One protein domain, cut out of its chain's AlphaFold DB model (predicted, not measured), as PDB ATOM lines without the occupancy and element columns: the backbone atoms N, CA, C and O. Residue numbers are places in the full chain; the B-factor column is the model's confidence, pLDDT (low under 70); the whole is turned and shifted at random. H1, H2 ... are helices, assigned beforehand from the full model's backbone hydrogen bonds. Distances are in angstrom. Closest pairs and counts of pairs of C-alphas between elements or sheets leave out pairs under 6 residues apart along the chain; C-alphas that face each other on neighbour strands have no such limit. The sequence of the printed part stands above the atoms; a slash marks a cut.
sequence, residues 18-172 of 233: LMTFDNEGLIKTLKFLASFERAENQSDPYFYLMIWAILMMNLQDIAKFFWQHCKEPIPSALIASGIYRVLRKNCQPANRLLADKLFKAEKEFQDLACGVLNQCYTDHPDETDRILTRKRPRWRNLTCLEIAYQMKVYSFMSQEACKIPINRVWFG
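This is residues 18 to 172 of the 233 residues of the protein "Transient receptor potential cation channel subfamily M member 6" of Crassostrea gigas (UniProt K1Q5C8). Two long helices, H4 and H5, lie side by side as the core, and the hairpin of H2 and H3 packs on one side, giving an up-and-down bundle of these four, each running against the one before it. H7 and H8 pack on the opposite side, H6 and H9 gather at the last residues of H5, and H1 packs on H4 with residues 25 to 29. The printed part has 155 residues with nine named helices, H1 to H9 in order, and no named strand: all helix. It is compact, with a radius of gyration of the C-alphas of 15.8 A and spans of 48 by 33 by 29 A.

H1, residues 23 to 37, begins at C-alpha 23 (-6.419, 54.798, -3.361). H2 holds residues 45 to 55, H3 60 to 69, H4 73 to 91 and H5 96 to 123; H4 is 26.4 A and H5 40.7 A from first to last C-alpha. H6 holds residues 125 to 133, H7 144 to 150 and H8 154 to 157. H9, residues 160 to 171, ends at C-alpha 171 (25.710, 38.021, 13.284).

The hub H4 forms a hairpin with H5, at a shallow tilt of 15 degrees; their closest C-alphas, of Ser 81 and Glu 106, are 4.6 A apart. H2 and H3 touch at Met 50 and Ala 63, C-alphas 4.8 A apart. H4 touches H7 at Pro 75 and Cys 144, closest C-alphas 5.9 A apart. H5 touches H8, closest C-alphas Cys 114 and Phe 156, 5.7 A. H6 touches H9, closest C-alphas Asp 129 and Pro 165, 5.9 A. H1 and H2 are apart. Every O i to N i+4 pair is within hydrogen-bond range in H1, H2, H4, H5 and H7, against 5 of 6 in H3, 4 of 5 in H6 and 5 of 8 in H9; H8 is too short for one.

The C-alphas farthest apart, of Ala 94 and Gly 172, are 49.2 A apart. The printed part has no cut and no long link. Its mean pLDDT is 80.1; residues 18 to 31, 33 to 43, 57 to 58 and 171 are under 70.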
ATOM      1  N   LEU A  18     -16.920  53.123  -3.617       40.00
ATOM      2  CA  LEU A  18     -16.191  52.166  -4.458       40.00
ATOM      3  C   LEU A  18     -14.975  52.800  -5.154       40.00
ATOM      4  O   LEU A  18     -13.995  52.101  -5.395       40.00
ATOM      5  N   MET A  19     -14.983  54.117  -5.408       43.69
ATOM      6  CA  MET A  19     -13.811  54.857  -5.910       43.69
ATOM      7  C   MET A  19     -12.811  55.277  -4.822       43.69
ATOM      8  O   MET A  19     -11.708  55.706  -5.154       43.69
ATOM      9  N   THR A  20     -13.149  55.154  -3.534       35.69
ATOM     10  CA  THR A  20     -12.246  55.464  -2.404       35.69
ATOM     11  C   THR A  20     -11.574  54.231  -1.791       35.69
ATOM     12  O   THR A  20     -10.727  54.366  -0.905       35.69
ATOM     13  N   PHE A  21     -11.863  53.030  -2.293       43.69
ATOM     14  CA  PHE A  21     -11.299  51.780  -1.785       43.69
ATOM     15  C   PHE A  21      -9.958  51.437  -2.483       43.69
ATOM     16  O   PHE A  21      -9.921  51.102  -3.659       43.69
ATOM     17  N   ASP A  22      -8.855  51.520  -1.726       53.94
ATOM     18  CA  ASP A  22      -7.431  51.304  -2.098       53.94
ATOM     19  C   ASP A  22      -6.707  52.411  -2.903       53.94
ATOM     20  O   ASP A  22      -5.641  52.183  -3.482       53.94
ATOM     21  N   ASN A  23      -7.191  53.658  -2.846       53.53
ATOM     22  CA  ASN A  23      -6.419  54.798  -3.361       53.53
ATOM     23  C   ASN A  23      -5.101  55.002  -2.606       53.53
ATOM     24  O   ASN A  23      -4.137  55.444  -3.209       53.53
ATOM     25  N   GLU A  24      -4.988  54.655  -1.321       58.12
ATOM     26  CA  GLU A  24      -3.714  54.798  -0.602       58.12
ATOM     27  C   GLU A  24      -2.627  53.847  -1.110       58.12
ATOM     28  O   GLU A  24      -1.475  54.258  -1.250       58.12
ATOM     29  N   GLY A  25      -2.964  52.587  -1.413       60.34
ATOM     30  CA  GLY A  25      -2.019  51.620  -1.970       60.34
ATOM     31  C   GLY A  25      -1.558  52.027  -3.367       60.34
ATOM     32  O   GLY A  25      -0.356  52.018  -3.653       60.34
ATOM     33  N   LEU A  26      -2.503  52.464  -4.201       56.38
ATOM     34  CA  LEU A  26      -2.256  53.071  -5.508       56.38
ATOM     35  C   LEU A  26      -1.404  54.333  -5.401       56.38
ATOM     36  O   LEU A  26      -0.372  54.421  -6.037       56.38
ATOM     37  N   ILE A  27      -1.776  55.299  -4.566       62.94
ATOM     38  CA  ILE A  27      -1.049  56.559  -4.390       62.94
ATOM     39  C   ILE A  27       0.341  56.291  -3.825       62.94
ATOM     40  O   ILE A  27       1.291  56.956  -4.218       62.94
ATOM     41  N   LYS A  28       0.507  55.319  -2.928       68.00
ATOM     42  CA  LYS A  28       1.815  54.968  -2.371       68.00
ATOM     43  C   LYS A  28       2.708  54.319  -3.420       68.00
ATOM     44  O   LYS A  28       3.873  54.689  -3.519       68.00
ATOM     45  N   THR A  29       2.169  53.402  -4.219       62.56
ATOM     46  CA  THR A  29       2.909  52.771  -5.319       62.56
ATOM     47  C   THR A  29       3.154  53.737  -6.471       62.56
ATOM     48  O   THR A  29       4.265  53.785  -6.966       62.56
ATOM     49  N   LEU A  30       2.208  54.602  -6.824       61.59
ATOM     50  CA  LEU A  30       2.379  55.669  -7.810       61.59
ATOM     51  C   LEU A  30       3.360  56.736  -7.332       61.59
ATOM     52  O   LEU A  30       4.225  57.126  -8.099       61.59
ATOM     53  N   LYS A  31       3.323  57.168  -6.065       67.38
ATOM     54  CA  LYS A  31       4.360  58.044  -5.487       67.38
ATOM     55  C   LYS A  31       5.719  57.358  -5.490       67.38
ATOM     56  O   LYS A  31       6.725  58.015  -5.733       67.38
ATOM     57  N   PHE A  32       5.761  56.055  -5.230       70.31
ATOM     58  CA  PHE A  32       6.981  55.262  -5.322       70.31
ATOM     59  C   PHE A  32       7.495  55.186  -6.772       70.31
ATOM     60  O   PHE A  32       8.675  55.433  -7.007       70.31
ATOM     61  N   LEU A  33       6.621  54.973  -7.754       63.72
ATOM     62  CA  LEU A  33       6.967  54.918  -9.176       63.72
ATOM     63  C   LEU A  33       7.366  56.290  -9.738       63.72
ATOM     64  O   LEU A  33       8.428  56.416 -10.336       63.72
ATOM     65  N   ALA A  34       6.599  57.340  -9.450       61.22
ATOM     66  CA  ALA A  34       6.925  58.727  -9.784       61.22
ATOM     67  C   ALA A  34       8.224  59.186  -9.104       61.22
ATOM     68  O   ALA A  34       8.966  60.022  -9.614       61.22
ATOM     69  N   SER A  35       8.556  58.616  -7.943       63.69
ATOM     70  CA  SER A  35       9.846  58.875  -7.314       63.69
ATOM     71  C   SER A  35      11.029  58.188  -8.004       63.69
ATOM     72  O   SER A  35      12.159  58.615  -7.773       63.69
ATOM     73  N   PHE A  36      10.798  57.181  -8.856       61.84
ATOM     74  CA  PHE A  36      11.829  56.668  -9.767       61.84
ATOM     75  C   PHE A  36      12.035  57.579 -10.975       61.84
ATOM     76  O   PHE A  36      13.164  57.727 -11.426       61.84
ATOM     77  N   GLU A  37      10.980  58.237 -11.461       56.31
ATOM     78  CA  GLU A  37      11.053  59.184 -12.582       56.31
ATOM     79  C   GLU A  37      11.977  60.376 -12.280       56.31
ATOM     80  O   GLU A  37      12.742  60.803 -13.135       56.31
ATOM     81  N   ARG A  38      12.012  60.841 -11.025       52.75
ATOM     82  CA  ARG A  38      12.868  61.962 -10.591       52.75
ATOM     83  C   ARG A  38      14.370  61.625 -10.506       52.75
ATOM     84  O   ARG A  38      15.182  62.527 -10.314       52.75
ATOM     85  N   ALA A  39      14.761  60.353 -10.614       53.59
ATOM     86  CA  ALA A  39      16.159  59.906 -10.588       53.59
ATOM     87  C   ALA A  39      16.757  59.855 -12.011       53.59
ATOM     88  O   ALA A  39      17.310  58.845 -12.440       53.59
ATOM     89  N   GLU A  40      16.626  60.957 -12.748       47.97
ATOM     90  CA  GLU A  40      16.788  61.052 -14.208       47.97
ATOM     91  C   GLU A  40      18.228  60.849 -14.732       47.97
ATOM     92  O   GLU A  40      18.444  60.723 -15.931       47.97
ATOM     93  N   ASN A  41      19.242  60.732 -13.868       51.69
ATOM     94  CA  ASN A  41      20.641  60.707 -14.322       51.69
ATOM     95  C   ASN A  41      21.170  59.311 -14.751       51.69
ATOM     96  O   ASN A  41      22.362  59.149 -14.998       51.69
ATOM     97  N   GLN A  42      20.313  58.280 -14.807       57.25
ATOM     98  CA  GLN A  42      20.656  56.911 -15.241       57.25
ATOM     99  C   GLN A  42      19.435  56.217 -15.881       57.25
ATOM    100  O   GLN A  42      18.848  55.277 -15.330       57.25
ATOM    101  N   SER A  43      19.014  56.712 -17.044       63.06
ATOM    102  CA  SER A  43      17.866  56.185 -17.784       63.06
ATOM    103  C   SER A  43      18.150  54.779 -18.340       63.06
ATOM    104  O   SER A  43      19.156  54.528 -18.994       63.06
ATOM    105  N   ASP A  44      17.247  53.837 -18.049       75.19
ATOM    106  CA  ASP A  44      17.190  52.516 -18.697       75.19
ATOM    107  C   ASP A  44      15.870  52.522 -19.472       75.19
ATOM    108  O   ASP A  44      14.809  52.416 -18.841       75.19
ATOM    109  N   PRO A  45      15.909  52.754 -20.794       84.25
ATOM    110  CA  PRO A  45      14.706  52.938 -21.597       84.25
ATOM    111  C   PRO A  45      13.823  51.685 -21.592       84.25
ATOM    112  O   PRO A  45      12.598  51.804 -21.601       84.25
ATOM    113  N   TYR A  46      14.419  50.492 -21.486       87.31
ATOM    114  CA  TYR A  46      13.688  49.224 -21.482       87.31
ATOM    115  C   TYR A  46      12.771  49.090 -20.275       87.31
ATOM    116  O   TYR A  46      11.657  48.593 -20.395       87.31
ATOM    117  N   PHE A  47      13.175  49.611 -19.120       85.38
ATOM    118  CA  PHE A  47      12.324  49.583 -17.936       85.38
ATOM    119  C   PHE A  47      11.092  50.489 -18.058       85.38
ATOM    120  O   PHE A  47      10.009  50.110 -17.618       85.38
ATOM    121  N   TYR A  48      11.228  51.676 -18.656       85.00
ATOM    122  CA  TYR A  48      10.075  52.553 -18.884       85.00
ATOM    123  C   TYR A  48       9.121  51.944 -19.912       85.00
ATOM    124  O   TYR A  48       7.910  51.958 -19.705       85.00
ATOM    125  N   LEU A  49       9.665  51.333 -20.968       88.38
ATOM    126  CA  LEU A  49       8.890  50.570 -21.946       88.38
ATOM    127  C   LEU A  49       8.193  49.362 -21.308       88.38
ATOM    128  O   LEU A  49       7.036  49.090 -21.618       88.38
ATOM    129  N   MET A  50       8.856  48.679 -20.372       89.00
ATOM    130  CA  MET A  50       8.260  47.604 -19.583       89.00
ATOM    131  C   MET A  50       7.082  48.127 -18.753       89.00
ATOM    132  O   MET A  50       6.001  47.552 -18.824       89.00
ATOM    133  N   ILE A  51       7.243  49.230 -18.008       86.62
ATOM    134  CA  ILE A  51       6.135  49.838 -17.249       86.62
ATOM    135  C   ILE A  51       4.988  50.224 -18.185       86.62
ATOM    136  O   ILE A  51       3.832  49.920 -17.893       86.62
ATOM    137  N   TRP A  52       5.295  50.858 -19.315       86.38
ATOM    138  CA  TRP A  52       4.299  51.231 -20.315       86.38
ATOM    139  C   TRP A  52       3.530  50.007 -20.832       86.38
ATOM    140  O   TRP A  52       2.300  50.015 -20.847       86.38
ATOM    141  N   ALA A  53       4.227  48.916 -21.160       88.19
ATOM    142  CA  ALA A  53       3.609  47.667 -21.603       88.19
ATOM    143  C   ALA A  53       2.703  47.042 -20.524       88.19
ATOM    144  O   ALA A  53       1.611  46.564 -20.842       88.19
ATOM    145  N   ILE A  54       3.114  47.094 -19.249       87.12
ATOM    146  CA  ILE A  54       2.312  46.623 -18.107       87.12
ATOM    147  C   ILE A  54       1.016  47.437 -17.985       87.12
ATOM    148  O   ILE A  54      -0.062  46.861 -17.822       87.12
ATOM    149  N   LEU A  55       1.106  48.767 -18.089       81.88
ATOM    150  CA  LEU A  55      -0.044  49.672 -17.984       81.88
ATOM    151  C   LEU A  55      -1.042  49.489 -19.134       81.88
ATOM    152  O   LEU A  55      -2.248  49.551 -18.908       81.88
ATOM    153  N   MET A  56      -0.559  49.195 -20.343       79.12
ATOM    154  CA  MET A  56      -1.403  48.967 -21.523       79.12
ATOM    155  C   MET A  56      -2.123  47.602 -21.519       79.12
ATOM    156  O   MET A  56      -2.880  47.323 -22.445       79.12
ATOM    157  N   MET A  57      -1.927  46.772 -20.483       65.81
ATOM    158  CA  MET A  57      -2.606  45.508 -20.122       65.81
ATOM    159  C   MET A  57      -2.652  44.361 -21.147       65.81
ATOM    160  O   MET A  57      -2.584  43.199 -20.745       65.81
ATOM    161  N   ASN A  58      -2.732  44.624 -22.447       65.50
ATOM    162  CA  ASN A  58      -2.846  43.616 -23.501       65.50
ATOM    163  C   ASN A  58      -1.477  43.079 -23.980       65.50
ATOM    164  O   ASN A  58      -1.415  42.190 -24.819       65.50
ATOM    165  N   LEU A  59      -0.371  43.617 -23.455       76.44
ATOM    166  CA  LEU A  59       0.995  43.392 -23.944       76.44
ATOM    167  C   LEU A  59       1.879  42.672 -22.905       76.44
ATOM    168  O   LEU A  59       3.019  43.058 -22.656       76.44
ATOM    169  N   GLN A  60       1.357  41.610 -22.285       81.62
ATOM    170  CA  GLN A  60       2.077  40.862 -21.240       81.62
ATOM    171  C   GLN A  60       3.387  40.248 -21.754       81.62
ATOM    172  O   GLN A  60       4.417  40.325 -21.087       81.62
ATOM    173  N   ASP A  61       3.376  39.702 -22.969       85.75
ATOM    174  CA  ASP A  61       4.563  39.083 -23.565       85.75
ATOM    175  C   ASP A  61       5.626  40.121 -23.947       85.75
ATOM    176  O   ASP A  61       6.824  39.888 -23.799       85.75
ATOM    177  N   ILE A  62       5.191  41.319 -24.338       88.31
ATOM    178  CA  ILE A  62       6.089  42.440 -24.634       88.31
ATOM    179  C   ILE A  62       6.705  42.998 -23.344       88.31
ATOM    180  O   ILE A  62       7.885  43.345 -23.327       88.31
ATOM    181  N   ALA A  63       5.960  43.015 -22.234       89.75
ATOM    182  CA  ALA A  63       6.525  43.365 -20.933       89.75
ATOM    183  C   ALA A  63       7.654  42.398 -20.527       89.75
ATOM    184  O   ALA A  63       8.690  42.843 -20.032       89.75
ATOM    185  N   LYS A  64       7.507  41.091 -20.796       90.44
ATOM    186  CA  LYS A  64       8.574  40.098 -20.562       90.44
ATOM    187  C   LYS A  64       9.779  40.319 -21.471       90.44
ATOM    188  O   LYS A  64      10.909  40.236 -20.999       90.44
ATOM    189  N   PHE A  65       9.545  40.633 -22.743       91.50
ATOM    190  CA  PHE A  65      10.616  40.941 -23.689       91.50
ATOM    191  C   PHE A  65      11.469  42.123 -23.210       91.50
ATOM    192  O   PHE A  65      12.692  42.026 -23.136       91.50
ATOM    193  N   PHE A  66      10.836  43.222 -22.792       91.06
ATOM    194  CA  PHE A  66      11.574  44.364 -22.251       91.06
ATOM    195  C   PHE A  66      12.269  44.044 -20.931       91.06
ATOM    196  O   PHE A  66      13.390  44.498 -20.713       91.06
ATOM    197  N   TRP A  67      11.653  43.223 -20.078       92.50
ATOM    198  CA  TRP A  67      12.268  42.781 -18.831       92.50
ATOM    199  C   TRP A  67      13.598  42.043 -19.048       92.50
ATOM    200  O   TRP A  67      14.548  42.287 -18.306       92.50
ATOM    201  N   GLN A  68      13.699  41.196 -20.076       92.25
ATOM    202  CA  GLN A  68      14.938  40.475 -20.402       92.25
ATOM    203  C   GLN A  68      16.090  41.411 -20.797       92.25
ATOM    204  O   GLN A  68      17.254  41.069 -20.601       92.25
ATOM    205  N   HIS A  69      15.775  42.597 -21.319       89.69
ATOM    206  CA  HIS A  69      16.753  43.612 -21.709       89.69
ATOM    207  C   HIS A  69      17.035  44.658 -20.619       89.69
ATOM    208  O   HIS A  69      17.919  45.497 -20.794       89.69
ATOM    209  N   CYS A  70      16.327  44.611 -19.487       88.31
ATOM    210  CA  CYS A  70      16.590  45.503 -18.361       88.31
ATOM    211  C   CYS A  70      17.990  45.257 -17.785       88.31
ATOM    212  O   CYS A  70      18.389  44.121 -17.525       88.31
ATOM    213  N   LYS A  71      18.703  46.340 -17.457       86.12
ATOM    214  CA  LYS A  71      20.039  46.271 -16.841       86.12
ATOM    215  C   LYS A  71      20.032  45.548 -15.491       86.12
ATOM    216  O   LYS A  71      21.027  44.954 -15.084       86.12
ATOM    217  N   GLU A  72      18.916  45.641 -14.769       87.81
ATOM    218  CA  GLU A  72      18.732  45.033 -13.454       87.81
ATOM    219  C   GLU A  72      17.419  44.226 -13.418       87.81
ATOM    220  O   GLU A  72      16.378  44.768 -13.030       87.81
ATOM    221  N   PRO A  73      17.436  42.936 -13.805       90.62
ATOM    222  CA  PRO A  73      16.214  42.148 -13.995       90.62
ATOM    223  C   PRO A  73      15.473  41.852 -12.682       90.62
ATOM    224  O   PRO A  73      14.249  41.957 -12.635       90.62
ATOM    225  N   ILE A  74      16.186  41.564 -11.587       91.69
ATOM    226  CA  ILE A  74      15.574  41.226 -10.287       91.69
ATOM    227  C   ILE A  74      14.698  42.373  -9.735       91.69
ATOM    228  O   ILE A  74      13.493  42.164  -9.566       91.69
ATOM    229  N   PRO A  75      15.224  43.592  -9.475       89.56
ATOM    230  CA  PRO A  75      14.394  44.683  -8.959       89.56
ATOM    231  C   PRO A  75      13.296  45.091  -9.949       89.56
ATOM    232  O   PRO A  75      12.194  45.430  -9.522       89.56
ATOM    233  N   SER A  76      13.552  44.994 -11.257       90.56
ATOM    234  CA  SER A  76      12.554  45.298 -12.288       90.56
ATOM    235  C   SER A  76      11.354  44.346 -12.233       90.56
ATOM    236  O   SER A  76      10.216  44.811 -12.247       90.56
ATOM    237  N   ALA A  77      11.584  43.035 -12.086       92.88
ATOM    238  CA  ALA A  77      10.517  42.042 -11.925       92.88
ATOM    239  C   ALA A  77       9.724  42.241 -10.625       92.88
ATOM    240  O   ALA A  77       8.494  42.157 -10.622       92.88
ATOM    241  N   LEU A  78      10.407  42.565  -9.520       90.62
ATOM    242  CA  LEU A  78       9.748  42.860  -8.245       90.62
ATOM    243  C   LEU A  78       8.811  44.065  -8.371       90.62
ATOM    244  O   LEU A  78       7.668  44.010  -7.912       90.62
ATOM    245  N   ILE A  79       9.262  45.127  -9.039       88.31
ATOM    246  CA  ILE A  79       8.448  46.320  -9.277       88.31
ATOM    247  C   ILE A  79       7.268  46.004 -10.194       88.31
ATOM    248  O   ILE A  79       6.144  46.386  -9.866       88.31
ATOM    249  N   ALA A  80       7.491  45.255 -11.277       89.88
ATOM    250  CA  ALA A  80       6.429  44.793 -12.166       89.88
ATOM    251  C   ALA A  80       5.347  44.029 -11.385       89.88
ATOM    252  O   ALA A  80       4.171  44.379 -11.461       89.88
ATOM    253  N   SER A  81       5.736  43.064 -10.543       89.88
ATOM    254  CA  SER A  81       4.794  42.304  -9.708       89.88
ATOM    255  C   SER A  81       3.999  43.188  -8.732       89.88
ATOM    256  O   SER A  81       2.818  42.944  -8.485       89.88
ATOM    257  N   GLY A  82       4.618  44.250  -8.206       85.94
ATOM    258  CA  GLY A  82       3.944  45.248  -7.380       85.94
ATOM    259  C   GLY A  82       2.886  46.028  -8.160       85.94
ATOM    260  O   GLY A  82       1.761  46.172  -7.683       85.94
ATOM    261  N   ILE A  83       3.217  46.466  -9.380       85.81
ATOM    262  CA  ILE A  83       2.289  47.163 -10.282       85.81
ATOM    263  C   ILE A  83       1.106  46.255 -10.637       85.81
ATOM    264  O   ILE A  83      -0.041  46.662 -10.461       85.81
ATOM    265  N   TYR A  84       1.357  45.010 -11.057       88.12
ATOM    266  CA  TYR A  84       0.292  44.052 -11.375       88.12
ATOM    267  C   TYR A  84      -0.661  43.822 -10.211       88.12
ATOM    268  O   TYR A  84      -1.870  43.742 -10.417       88.12
ATOM    269  N   ARG A  85      -0.145  43.758  -8.982       86.19
ATOM    270  CA  ARG A  85      -0.984  43.585  -7.797       86.19
ATOM    271  C   ARG A  85      -1.919  44.759  -7.575       86.19
ATOM    272  O   ARG A  85      -3.088  44.560  -7.261       86.19
ATOM    273  N   VAL A  86      -1.398  45.973  -7.713       83.19
ATOM    274  CA  VAL A  86      -2.189  47.197  -7.567       83.19
ATOM    275  C   VAL A  86      -3.262  47.248  -8.651       83.19
ATOM    276  O   VAL A  86      -4.437  47.407  -8.340       83.19
ATOM    277  N   LEU A  87      -2.880  46.997  -9.904       83.38
ATOM    278  CA  LEU A  87      -3.810  46.920 -11.029       83.38
ATOM    279  C   LEU A  87      -4.896  45.859 -10.801       83.38
ATOM    280  O   LEU A  87      -6.078  46.136 -10.986       83.38
ATOM    281  N   ARG A  88      -4.518  44.668 -10.328       84.25
ATOM    282  CA  ARG A  88      -5.448  43.577 -10.017       84.25
ATOM    283  C   ARG A  88      -6.492  43.994  -8.993       84.25
ATOM    284  O   ARG A  88      -7.670  43.722  -9.204       84.25
ATOM    285  N   LYS A  89      -6.075  44.638  -7.903       82.56
ATOM    286  CA  LYS A  89      -6.997  45.094  -6.858       82.56
ATOM    287  C   LYS A  89      -8.004  46.114  -7.382       82.56
ATOM    288  O   LYS A  89      -9.182  46.002  -7.068       82.56
ATOM    289  N   ASN A  90      -7.559  47.038  -8.231       79.50
ATOM    290  CA  ASN A  90      -8.435  48.048  -8.827       79.50
ATOM    291  C   ASN A  90      -9.407  47.451  -9.850       79.50
ATOM    292  O   ASN A  90     -10.539  47.905  -9.975       79.50
ATOM    293  N   CYS A  91      -8.976  46.430 -10.595       79.06
ATOM    294  CA  CYS A  91      -9.809  45.768 -11.598       79.06
ATOM    295  C   CYS A  91     -10.748  44.706 -11.007       79.06
ATOM    296  O   CYS A  91     -11.728  44.351 -11.658       79.06
ATOM    297  N   GLN A  92     -10.482  44.203  -9.798       76.62
ATOM    298  CA  GLN A  92     -11.282  43.172  -9.131       76.62
ATOM    299  C   GLN A  92     -12.792  43.484  -9.046       76.62
ATOM    300  O   GLN A  92     -13.568  42.579  -9.357       76.62
ATOM    301  N   PRO A  93     -13.239  44.704  -8.676       72.56
ATOM    302  CA  PRO A  93     -14.668  45.026  -8.641       72.56
ATOM    303  C   PRO A  93     -15.310  45.149 -10.033       72.56
ATOM    304  O   PRO A  93     -16.504  44.908 -10.166       72.56
ATOM    305  N   ALA A  94     -14.539  45.501 -11.068       76.75
ATOM    306  CA  ALA A  94     -15.068  45.772 -12.407       76.75
ATOM    307  C   ALA A  94     -15.059  44.539 -13.325       76.75
ATOM    308  O   ALA A  94     -15.982  44.333 -14.109       76.75
ATOM    309  N   ASN A  95     -14.003  43.723 -13.271       79.62
ATOM    310  CA  ASN A  95     -13.830  42.588 -14.171       79.62
ATOM    311  C   ASN A  95     -12.960  41.488 -13.545       79.62
ATOM    312  O   ASN A  95     -11.728  41.555 -13.532       79.62
ATOM    313  N   ARG A  96     -13.615  40.415 -13.094       82.75
ATOM    314  CA  ARG A  96     -12.952  39.263 -12.470       82.75
ATOM    315  C   ARG A  96     -12.031  38.501 -13.429       82.75
ATOM    316  O   ARG A  96     -10.951  38.090 -13.021       82.75
ATOM    317  N   LEU A  97     -12.406  38.366 -14.705       84.06
ATOM    318  CA  LEU A  97     -11.577  37.677 -15.704       84.06
ATOM    319  C   LEU A  97     -10.265  38.425 -15.961       84.06
ATOM    320  O   LEU A  97      -9.216  37.808 -16.143       84.06
ATOM    321  N   LEU A  98     -10.312  39.759 -15.960       82.62
ATOM    322  CA  LEU A  98      -9.115  40.588 -16.079       82.62
ATOM    323  C   LEU A  98      -8.252  40.502 -14.813       82.62
ATOM    324  O   LEU A  98      -7.036  40.354 -14.917       82.62
ATOM    325  N   ALA A  99      -8.868  40.520 -13.628       84.69
ATOM    326  CA  ALA A  99      -8.158  40.354 -12.361       84.69
ATOM    327  C   ALA A  99      -7.409  39.009 -12.279       84.69
ATOM    328  O   ALA A  99      -6.263  38.978 -11.824       84.69
ATOM    329  N   ASP A 100      -7.999  37.922 -12.787       88.00
ATOM    330  CA  ASP A 100      -7.347  36.609 -12.854       88.00
ATOM    331  C   ASP A 100      -6.162  36.596 -13.833       88.00
ATOM    332  O   ASP A 100      -5.120  36.003 -13.542       88.00
ATOM    333  N   LYS A 101      -6.268  37.284 -14.981       88.06
ATOM    334  CA  LYS A 101      -5.134  37.457 -15.910       88.06
ATOM    335  C   LYS A 101      -3.983  38.227 -15.257       88.06
ATOM    336  O   LYS A 101      -2.835  37.800 -15.352       88.06
ATOM    337  N   LEU A 102      -4.290  39.316 -14.551       88.50
ATOM    338  CA  LEU A 102      -3.293  40.116 -13.833       88.50
ATOM    339  C   LEU A 102      -2.655  39.336 -12.682       88.50
ATOM    340  O   LEU A 102      -1.466  39.493 -12.434       88.50
ATOM    341  N   PHE A 103      -3.409  38.463 -12.010       90.62
ATOM    342  CA  PHE A 103      -2.861  37.580 -10.982       90.62
ATOM    343  C   PHE A 103      -1.851  36.582 -11.553       90.62
ATOM    344  O   PHE A 103      -0.798  36.359 -10.956       90.62
ATOM    345  N   LYS A 104      -2.146  35.997 -12.720       91.56
ATOM    346  CA  LYS A 104      -1.209  35.099 -13.410       91.56
ATOM    347  C   LYS A 104       0.078  35.831 -13.788       91.56
ATOM    348  O   LYS A 104       1.151  35.322 -13.489       91.56
ATOM    349  N   ALA A 105      -0.035  37.033 -14.356       91.00
ATOM    350  CA  ALA A 105       1.123  37.863 -14.684       91.00
ATOM    351  C   ALA A 105       1.918  38.268 -13.429       91.00
ATOM    352  O   ALA A 105       3.138  38.137 -13.408       91.00
ATOM    353  N   GLU A 106       1.236  38.686 -12.353       91.31
ATOM    354  CA  GLU A 106       1.856  38.983 -11.055       91.31
ATOM    355  C   GLU A 106       2.723  37.809 -10.589       91.31
ATOM    356  O   GLU A 106       3.891  38.006 -10.255       91.31
ATOM    357  N   LYS A 107       2.158  36.595 -10.585       92.62
ATOM    358  CA  LYS A 107       2.853  35.386 -10.140       92.62
ATOM    359  C   LYS A 107       4.032  35.040 -11.046       92.62
ATOM    360  O   LYS A 107       5.112  34.758 -10.546       92.62
ATOM    361  N   GLU A 108       3.852  35.136 -12.357       93.25
ATOM    362  CA  GLU A 108       4.910  34.845 -13.320       93.25
ATOM    363  C   GLU A 108       6.125  35.768 -13.142       93.25
ATOM    364  O   GLU A 108       7.257  35.296 -13.107       93.25
ATOM    365  N   PHE A 109       5.918  37.071 -12.924       92.31
ATOM    366  CA  PHE A 109       7.024  37.990 -12.628       92.31
ATOM    367  C   PHE A 109       7.695  37.713 -11.275       92.31
ATOM    368  O   PHE A 109       8.905  37.907 -11.146       92.31
ATOM    369  N   GLN A 110       6.950  37.245 -10.268       93.44
ATOM    370  CA  GLN A 110       7.551  36.809  -9.002       93.44
ATOM    371  C   GLN A 110       8.429  35.571  -9.198       93.44
ATOM    372  O   GLN A 110       9.547  35.530  -8.677       93.44
ATOM    373  N   ASP A 111       7.951  34.600  -9.974       94.06
ATOM    374  CA  ASP A 111       8.682  33.373 -10.283       94.06
ATOM    375  C   ASP A 111       9.940  33.681 -11.111       94.06
ATOM    376  O   ASP A 111      11.008  33.153 -10.807       94.06
ATOM    377  N   LEU A 112       9.871  34.618 -12.066       94.38
ATOM    378  CA  LEU A 112      11.040  35.119 -12.803       94.38
ATOM    379  C   LEU A 112      12.076  35.767 -11.872       94.38
ATOM    380  O   LEU A 112      13.267  35.471 -11.975       94.38
ATOM    381  N   ALA A 113      11.643  36.617 -10.933       93.75
ATOM    382  CA  ALA A 113      12.545  37.236  -9.960       93.75
ATOM    383  C   ALA A 113      13.245  36.184  -9.081       93.75
ATOM    384  O   ALA A 113      14.448  36.289  -8.831       93.75
ATOM    385  N   CYS A 114      12.502  35.169  -8.632       93.25
ATOM    386  CA  CYS A 114      13.038  34.061  -7.844       93.25
ATOM    387  C   CYS A 114      13.990  33.183  -8.662       93.25
ATOM    388  O   CYS A 114      15.049  32.810  -8.167       93.25
ATOM    389  N   GLY A 115      13.642  32.884  -9.915       93.62
ATOM    390  CA  GLY A 115      14.452  32.070 -10.817       93.62
ATOM    391  C   GLY A 115      15.812  32.702 -11.096       93.62
ATOM    392  O   GLY A 115      16.836  32.052 -10.902       93.62
ATOM    393  N   VAL A 116      15.834  33.993 -11.451       93.56
ATOM    394  CA  VAL A 116      17.092  34.727 -11.675       93.56
ATOM    395  C   VAL A 116      17.929  34.778 -10.398       93.56
ATOM    396  O   VAL A 116      19.136  34.567 -10.454       93.56
ATOM    397  N   LEU A 117      17.304  35.012  -9.238       92.69
ATOM    398  CA  LEU A 117      18.030  35.021  -7.969       92.69
ATOM    399  C   LEU A 117      18.656  33.656  -7.656       92.69
ATOM    400  O   LEU A 117      19.815  33.600  -7.254       92.69
ATOM    401  N   ASN A 118      17.909  32.570  -7.847       92.50
ATOM    402  CA  ASN A 118      18.386  31.217  -7.569       92.50
ATOM    403  C   ASN A 118      19.512  30.804  -8.515       92.50
ATOM    404  O   ASN A 118      20.465  30.159  -8.079       92.50
ATOM    405  N   GLN A 119      19.445  31.220  -9.779       92.50
ATOM    406  CA  GLN A 119      20.537  31.014 -10.722       92.50
ATOM    407  C   GLN A 119      21.793  31.778 -10.286       92.50
ATOM    408  O   GLN A 119      22.845  31.167 -10.125       92.50
ATOM    409  N   CYS A 120      21.674  33.075  -9.970       90.75
ATOM    410  CA  CYS A 120      22.802  33.855  -9.448       90.75
ATOM    411  C   CYS A 120      23.401  33.234  -8.176       90.75
ATOM    412  O   CYS A 120      24.621  33.206  -8.026       90.75
ATOM    413  N   TYR A 121      22.554  32.723  -7.280       89.44
ATOM    414  CA  TYR A 121      22.987  32.081  -6.042       89.44
ATOM    415  C   TYR A 121      23.743  30.773  -6.285       89.44
ATOM    416  O   TYR A 121      24.739  30.515  -5.612       89.44
ATOM    417  N   THR A 122      23.287  29.972  -7.251       91.44
ATOM    418  CA  THR A 122      23.923  28.701  -7.623       91.44
ATOM    419  C   THR A 122      25.293  28.933  -8.258       91.44
ATOM    420  O   THR A 122      26.242  28.222  -7.932       91.44
ATOM    421  N   ASP A 123      25.410  29.948  -9.116       90.75
ATOM    422  CA  ASP A 123      26.657  30.254  -9.819       90.75
ATOM    423  C   ASP A 123      27.676  30.940  -8.889       90.75
ATOM    424  O   ASP A 123      28.833  30.524  -8.787       90.75
ATOM    425  N   HIS A 124      27.248  31.997  -8.188       89.69
ATOM    426  CA  HIS A 124      28.110  32.848  -7.366       89.69
ATOM    427  C   HIS A 124      27.395  33.325  -6.085       89.69
ATOM    428  O   HIS A 124      26.834  34.432  -6.046       89.69
ATOM    429  N   PRO A 125      27.451  32.546  -4.988       84.50
ATOM    430  CA  PRO A 125      26.760  32.889  -3.744       84.50
ATOM    431  C   PRO A 125      27.299  34.177  -3.099       84.50
ATOM    432  O   PRO A 125      26.516  35.004  -2.625       84.50
ATOM    433  N   ASP A 126      28.616  34.402  -3.149       81.31
ATOM    434  CA  ASP A 126      29.264  35.580  -2.550       81.31
ATOM    435  C   ASP A 126      28.890  36.892  -3.263       81.31
ATOM    436  O   ASP A 126      28.661  37.927  -2.630       81.31
ATOM    437  N   GLU A 127      28.785  36.865  -4.594       85.25
ATOM    438  CA  GLU A 127      28.358  38.029  -5.378       85.25
ATOM    439  C   GLU A 127      26.849  38.270  -5.248       85.25
ATOM    440  O   GLU A 127      26.401  39.419  -5.249       85.25
ATOM    441  N   THR A 128      26.058  37.216  -5.040       87.75
ATOM    442  CA  THR A 128      24.613  37.332  -4.804       87.75
ATOM    443  C   THR A 128      24.300  38.138  -3.539       87.75
ATOM    444  O   THR A 128      23.420  39.003  -3.578       87.75
ATOM    445  N   ASP A 129      25.068  37.967  -2.455       84.50
ATOM    446  CA  ASP A 129      24.953  38.813  -1.251       84.50
ATOM    447  C   ASP A 129      25.152  40.299  -1.589       84.50
ATOM    448  O   ASP A 129      24.368  41.170  -1.191       84.50
ATOM    449  N   ARG A 130      26.165  40.608  -2.408       86.38
ATOM    450  CA  ARG A 130      26.447  41.981  -2.850       86.38
ATOM    451  C   ARG A 130      25.333  42.521  -3.740       86.38
ATOM    452  O   ARG A 130      24.939  43.672  -3.574       86.38
ATOM    453  N   ILE A 131      24.790  41.722  -4.656       87.38
ATOM    454  CA  ILE A 131      23.670  42.113  -5.528       87.38
ATOM    455  C   ILE A 131      22.429  42.468  -4.693       87.38
ATOM    456  O   ILE A 131      21.739  43.447  -5.005       87.38
ATOM    457  N   LEU A 132      22.150  41.715  -3.627       86.25
ATOM    458  CA  LEU A 132      20.999  41.945  -2.752       86.25
ATOM    459  C   LEU A 132      21.166  43.179  -1.854       86.25
ATOM    460  O   LEU A 132      20.214  43.948  -1.701       86.25
ATOM    461  N   THR A 133      22.361  43.383  -1.291       85.00
ATOM    462  CA  THR A 133      22.654  44.430  -0.291       85.00
ATOM    463  C   THR A 133      23.147  45.750  -0.880       85.00
ATOM    464  O   THR A 133      23.133  46.781  -0.202       85.00
ATOM    465  N   ARG A 134      23.572  45.765  -2.147       85.31
ATOM    466  CA  ARG A 134      24.032  46.984  -2.818       85.31
ATOM    467  C   ARG A 134      22.886  47.978  -2.986       85.31
ATOM    468  O   ARG A 134      21.853  47.669  -3.579       85.31
ATOM    469  N   LYS A 135      23.127  49.213  -2.540       82.56
ATOM    470  CA  LYS A 135      22.264  50.365  -2.821       82.56
ATOM    471  C   LYS A 135      22.391  50.769  -4.282       82.56
ATOM    472  O   LYS A 135      23.500  50.924  -4.799       82.56
ATOM    473  N   ARG A 136      21.251  50.937  -4.945       78.88
ATOM    474  CA  ARG A 136      21.187  51.220  -6.380       78.88
ATOM    475  C   ARG A 136      20.680  52.652  -6.600       78.88
ATOM    476  O   ARG A 136      19.535  52.922  -6.235       78.88
ATOM    477  N   PRO A 137      21.473  53.562  -7.201       72.94
ATOM    478  CA  PRO A 137      21.076  54.962  -7.408       72.94
ATOM    479  C   PRO A 137      19.756  55.109  -8.163       72.94
ATOM    480  O   PRO A 137      18.883  55.873  -7.761       72.94
ATOM    481  N   ARG A 138      19.579  54.267  -9.183       71.50
ATOM    482  CA  ARG A 138      18.364  54.142  -9.987       71.50
ATOM    483  C   ARG A 138      17.105  53.872  -9.161       71.50
ATOM    484  O   ARG A 138      16.046  54.414  -9.451       71.50
ATOM    485  N   TRP A 139      17.221  53.069  -8.106       74.25
ATOM    486  CA  TRP A 139      16.096  52.706  -7.248       74.25
ATOM    487  C   TRP A 139      16.094  53.515  -5.949       74.25
ATOM    488  O   TRP A 139      15.872  52.962  -4.877       74.25
ATOM    489  N   ARG A 140      16.387  54.822  -6.014       72.56
ATOM    490  CA  ARG A 140      16.446  55.729  -4.847       72.56
ATOM    491  C   ARG A 140      17.427  55.286  -3.759       72.56
ATOM    492  O   ARG A 140      17.184  55.505  -2.575       72.56
ATOM    493  N   ASN A 141      18.536  54.666  -4.154       77.81
ATOM    494  CA  ASN A 141      19.505  54.060  -3.237       77.81
ATOM    495  C   ASN A 141      18.910  52.962  -2.342       77.81
ATOM    496  O   ASN A 141      19.489  52.653  -1.300       77.81
ATOM    497  N   LEU A 142      17.791  52.358  -2.750       80.44
ATOM    498  CA  LEU A 142      17.240  51.181  -2.097       80.44
ATOM    499  C   LEU A 142      18.027  49.932  -2.505       80.44
ATOM    500  O   LEU A 142      18.604  49.840  -3.597       80.44
ATOM    501  N   THR A 143      18.044  48.974  -1.595       86.44
ATOM    502  CA  THR A 143      18.533  47.611  -1.801       86.44
ATOM    503  C   THR A 143      17.450  46.743  -2.439       86.44
ATOM    504  O   THR A 143      16.260  47.064  -2.401       86.44
ATOM    505  N   CYS A 144      17.837  45.606  -3.019       88.12
ATOM    506  CA  CYS A 144      16.869  44.699  -3.643       88.12
ATOM    507  C   CYS A 144      15.864  44.140  -2.618       88.12
ATOM    508  O   CYS A 144      14.685  43.974  -2.926       88.12
ATOM    509  N   LEU A 145      16.325  43.901  -1.385       85.81
ATOM    510  CA  LEU A 145      15.491  43.443  -0.273       85.81
ATOM    511  C   LEU A 145      14.487  44.508   0.175       85.81
ATOM    512  O   LEU A 145      13.321  44.196   0.401       85.81
ATOM    513  N   GLU A 146      14.905  45.774   0.252       84.06
ATOM    514  CA  GLU A 146      13.993  46.879   0.565       84.06
ATOM    515  C   GLU A 146      12.921  47.035  -0.518       84.06
ATOM    516  O   GLU A 146      11.751  47.229  -0.191       84.06
ATOM    517  N   ILE A 147      13.279  46.887  -1.798       85.12
ATOM    518  CA  ILE A 147      12.311  46.912  -2.906       85.12
ATOM    519  C   ILE A 147      11.324  45.745  -2.782       85.12
ATOM    520  O   ILE A 147      10.116  45.966  -2.880       85.12
ATOM    521  N   ALA A 148      11.805  44.525  -2.515       86.69
ATOM    522  CA  ALA A 148      10.950  43.354  -2.307       86.69
ATOM    523  C   ALA A 148       9.971  43.557  -1.139       86.69
ATOM    524  O   ALA A 148       8.790  43.220  -1.252       86.69
ATOM    525  N   TYR A 149      10.440  44.165  -0.046       83.75
ATOM    526  CA  TYR A 149       9.626  44.499   1.119       83.75
ATOM    527  C   TYR A 149       8.560  45.558   0.802       83.75
ATOM    528  O   TYR A 149       7.384  45.356   1.112       83.75
ATOM    529  N   GLN A 150       8.927  46.657   0.129       79.94
ATOM    530  CA  GLN A 150       7.970  47.694  -0.293       79.94
ATOM    531  C   GLN A 150       6.907  47.124  -1.235       79.94
ATOM    532  O   GLN A 150       5.717  47.404  -1.085       79.94
ATOM    533  N   MET A 151       7.334  46.259  -2.154       79.50
ATOM    534  CA  MET A 151       6.451  45.544  -3.064       79.50
ATOM    535  C   MET A 151       5.802  44.317  -2.430       79.50
ATOM    536  O   MET A 151       5.116  43.611  -3.148       79.50
ATOM    537  N   LYS A 152       5.944  44.042  -1.126       80.38
ATOM    538  CA  LYS A 152       5.357  42.893  -0.399       80.38
ATOM    539  C   LYS A 152       5.447  41.552  -1.154       80.38
ATOM    540  O   LYS A 152       4.466  40.814  -1.230       80.38
ATOM    541  N   VAL A 153       6.600  41.260  -1.758       83.44
ATOM    542  CA  VAL A 153       6.849  40.001  -2.484       83.44
ATOM    543  C   VAL A 153       7.490  38.995  -1.529       83.44
ATOM    544  O   VAL A 153       8.710  38.863  -1.457       83.44
ATOM    545  N   TYR A 154       6.662  38.298  -0.751       85.31
ATOM    546  CA  TYR A 154       7.143  37.384   0.294       85.31
ATOM    547  C   TYR A 154       7.812  36.118  -0.261       85.31
ATOM    548  O   TYR A 154       8.758  35.625   0.346       85.31
ATOM    549  N   SER A 155       7.375  35.639  -1.431       84.12
ATOM    550  CA  SER A 155       7.963  34.487  -2.141       84.12
ATOM    551  C   SER A 155       9.443  34.687  -2.474       84.12
ATOM    552  O   SER A 155      10.236  33.749  -2.416       84.12
ATOM    553  N   PHE A 156       9.834  35.929  -2.759       87.19
ATOM    554  CA  PHE A 156      11.225  36.302  -2.984       87.19
ATOM    555  C   PHE A 156      12.032  36.303  -1.679       87.19
ATOM    556  O   PHE A 156      13.148  35.796  -1.630       87.19
ATOM    557  N   MET A 157      11.464  36.830  -0.589       83.81
ATOM    558  CA  MET A 157      12.144  36.899   0.711       83.81
ATOM    559  C   MET A 157      12.344  35.523   1.361       83.81
ATOM    560  O   MET A 157      13.269  35.360   2.153       83.81
ATOM    561  N   SER A 158      11.509  34.537   1.027       85.62
ATOM    562  CA  SER A 158      11.652  33.163   1.517       85.62
ATOM    563  C   SER A 158      12.770  32.365   0.837       85.62
ATOM    564  O   SER A 158      13.095  31.278   1.314       85.62
ATOM    565  N   GLN A 159      13.353  32.873  -0.255       86.50
ATOM    566  CA  GLN A 159      14.453  32.201  -0.951       86.50
ATOM    567  C   GLN A 159      15.690  32.072  -0.055       86.50
ATOM    568  O   GLN A 159      15.991  32.951   0.757       86.50
ATOM    569  N   GLU A 160      16.451  30.991  -0.225       82.88
ATOM    570  CA  GLU A 160      17.663  30.739   0.568       82.88
ATOM    571  C   GLU A 160      18.726  31.819   0.373       82.88
ATOM    572  O   GLU A 160      19.360  32.239   1.341       82.88
ATOM    573  N   ALA A 161      18.829  32.360  -0.842       84.00
ATOM    574  CA  ALA A 161      19.710  33.473  -1.169       84.00
ATOM    575  C   ALA A 161      19.456  34.723  -0.297       84.00
ATOM    576  O   ALA A 161      20.391  35.440   0.049       84.00
ATOM    577  N   CYS A 162      18.208  34.964   0.126       83.75
ATOM    578  CA  CYS A 162      17.854  36.089   0.999       83.75
ATOM    579  C   CYS A 162      18.267  35.867   2.462       83.75
ATOM    580  O   CYS A 162      18.391  36.835   3.214       83.75
ATOM    581  N   LYS A 163      18.517  34.618   2.882       82.81
ATOM    582  CA  LYS A 163      18.952  34.305   4.251       82.81
ATOM    583  C   LYS A 163      20.370  34.805   4.514       82.81
ATOM    584  O   LYS A 163      20.635  35.240   5.625       82.81
ATOM    585  N   ILE A 164      21.256  34.802   3.517       81.06
ATOM    586  CA  ILE A 164      22.666  35.214   3.656       81.06
ATOM    587  C   ILE A 164      22.815  36.649   4.187       81.06
ATOM    588  O   ILE A 164      23.414  36.819   5.252       81.06
ATOM    589  N   PRO A 165      22.245  37.682   3.535       74.62
ATOM    590  CA  PRO A 165      22.360  39.054   4.020       74.62
ATOM    591  C   PRO A 165      21.684  39.255   5.378       74.62
ATOM    592  O   PRO A 165      22.210  39.977   6.222       74.62
ATOM    593  N   ILE A 166      20.547  38.597   5.628       75.38
ATOM    594  CA  ILE A 166      19.847  38.668   6.922       75.38
ATOM    595  C   ILE A 166      20.719  38.070   8.028       75.38
ATOM    596  O   ILE A 166      20.886  38.673   9.086       75.38
ATOM    597  N   ASN A 167      21.323  36.915   7.763       75.50
ATOM    598  CA  ASN A 167      22.221  36.230   8.678       75.50
ATOM    599  C   ASN A 167      23.473  37.066   8.960       75.50
ATOM    600  O   ASN A 167      23.924  37.164  10.098       75.50
ATOM    601  N   ARG A 168      23.999  37.741   7.935       71.56
ATOM    602  CA  ARG A 168      25.108  38.688   8.064       71.56
ATOM    603  C   ARG A 168      24.742  39.897   8.923       71.56
ATOM    604  O   ARG A 168      25.548  40.312   9.747       71.56
ATOM    605  N   VAL A 169      23.543  40.458   8.763       76.00
ATOM    606  CA  VAL A 169      23.048  41.547   9.624       76.00
ATOM    607  C   VAL A 169      22.865  41.061  11.064       76.00
ATOM    608  O   VAL A 169      23.237  41.775  11.990       76.00
ATOM    609  N   TRP A 170      22.350  39.845  11.251       70.50
ATOM    610  CA  TRP A 170      22.130  39.241  12.564       70.50
ATOM    611  C   TRP A 170      23.435  38.968  13.324       70.50
ATOM    612  O   TRP A 170      23.576  39.361  14.479       70.50
ATOM    613  N   PHE A 171      24.411  38.329  12.676       66.38
ATOM    614  CA  PHE A 171      25.710  38.021  13.284       66.38
ATOM    615  C   PHE A 171      26.679  39.216  13.280       66.38
ATOM    616  O   PHE A 171      27.630  39.264  14.065       66.38
ATOM    617  N   GLY A 172      26.446  40.221  12.436       71.19
ATOM    618  CA  GLY A 172      27.270  41.420  12.346       71.19
ATOM    619  C   GLY A 172      28.723  41.094  11.985       71.19
ATOM    620  O   GLY A 172      29.021  40.657  10.879       71.19
TER     621      GLY A 172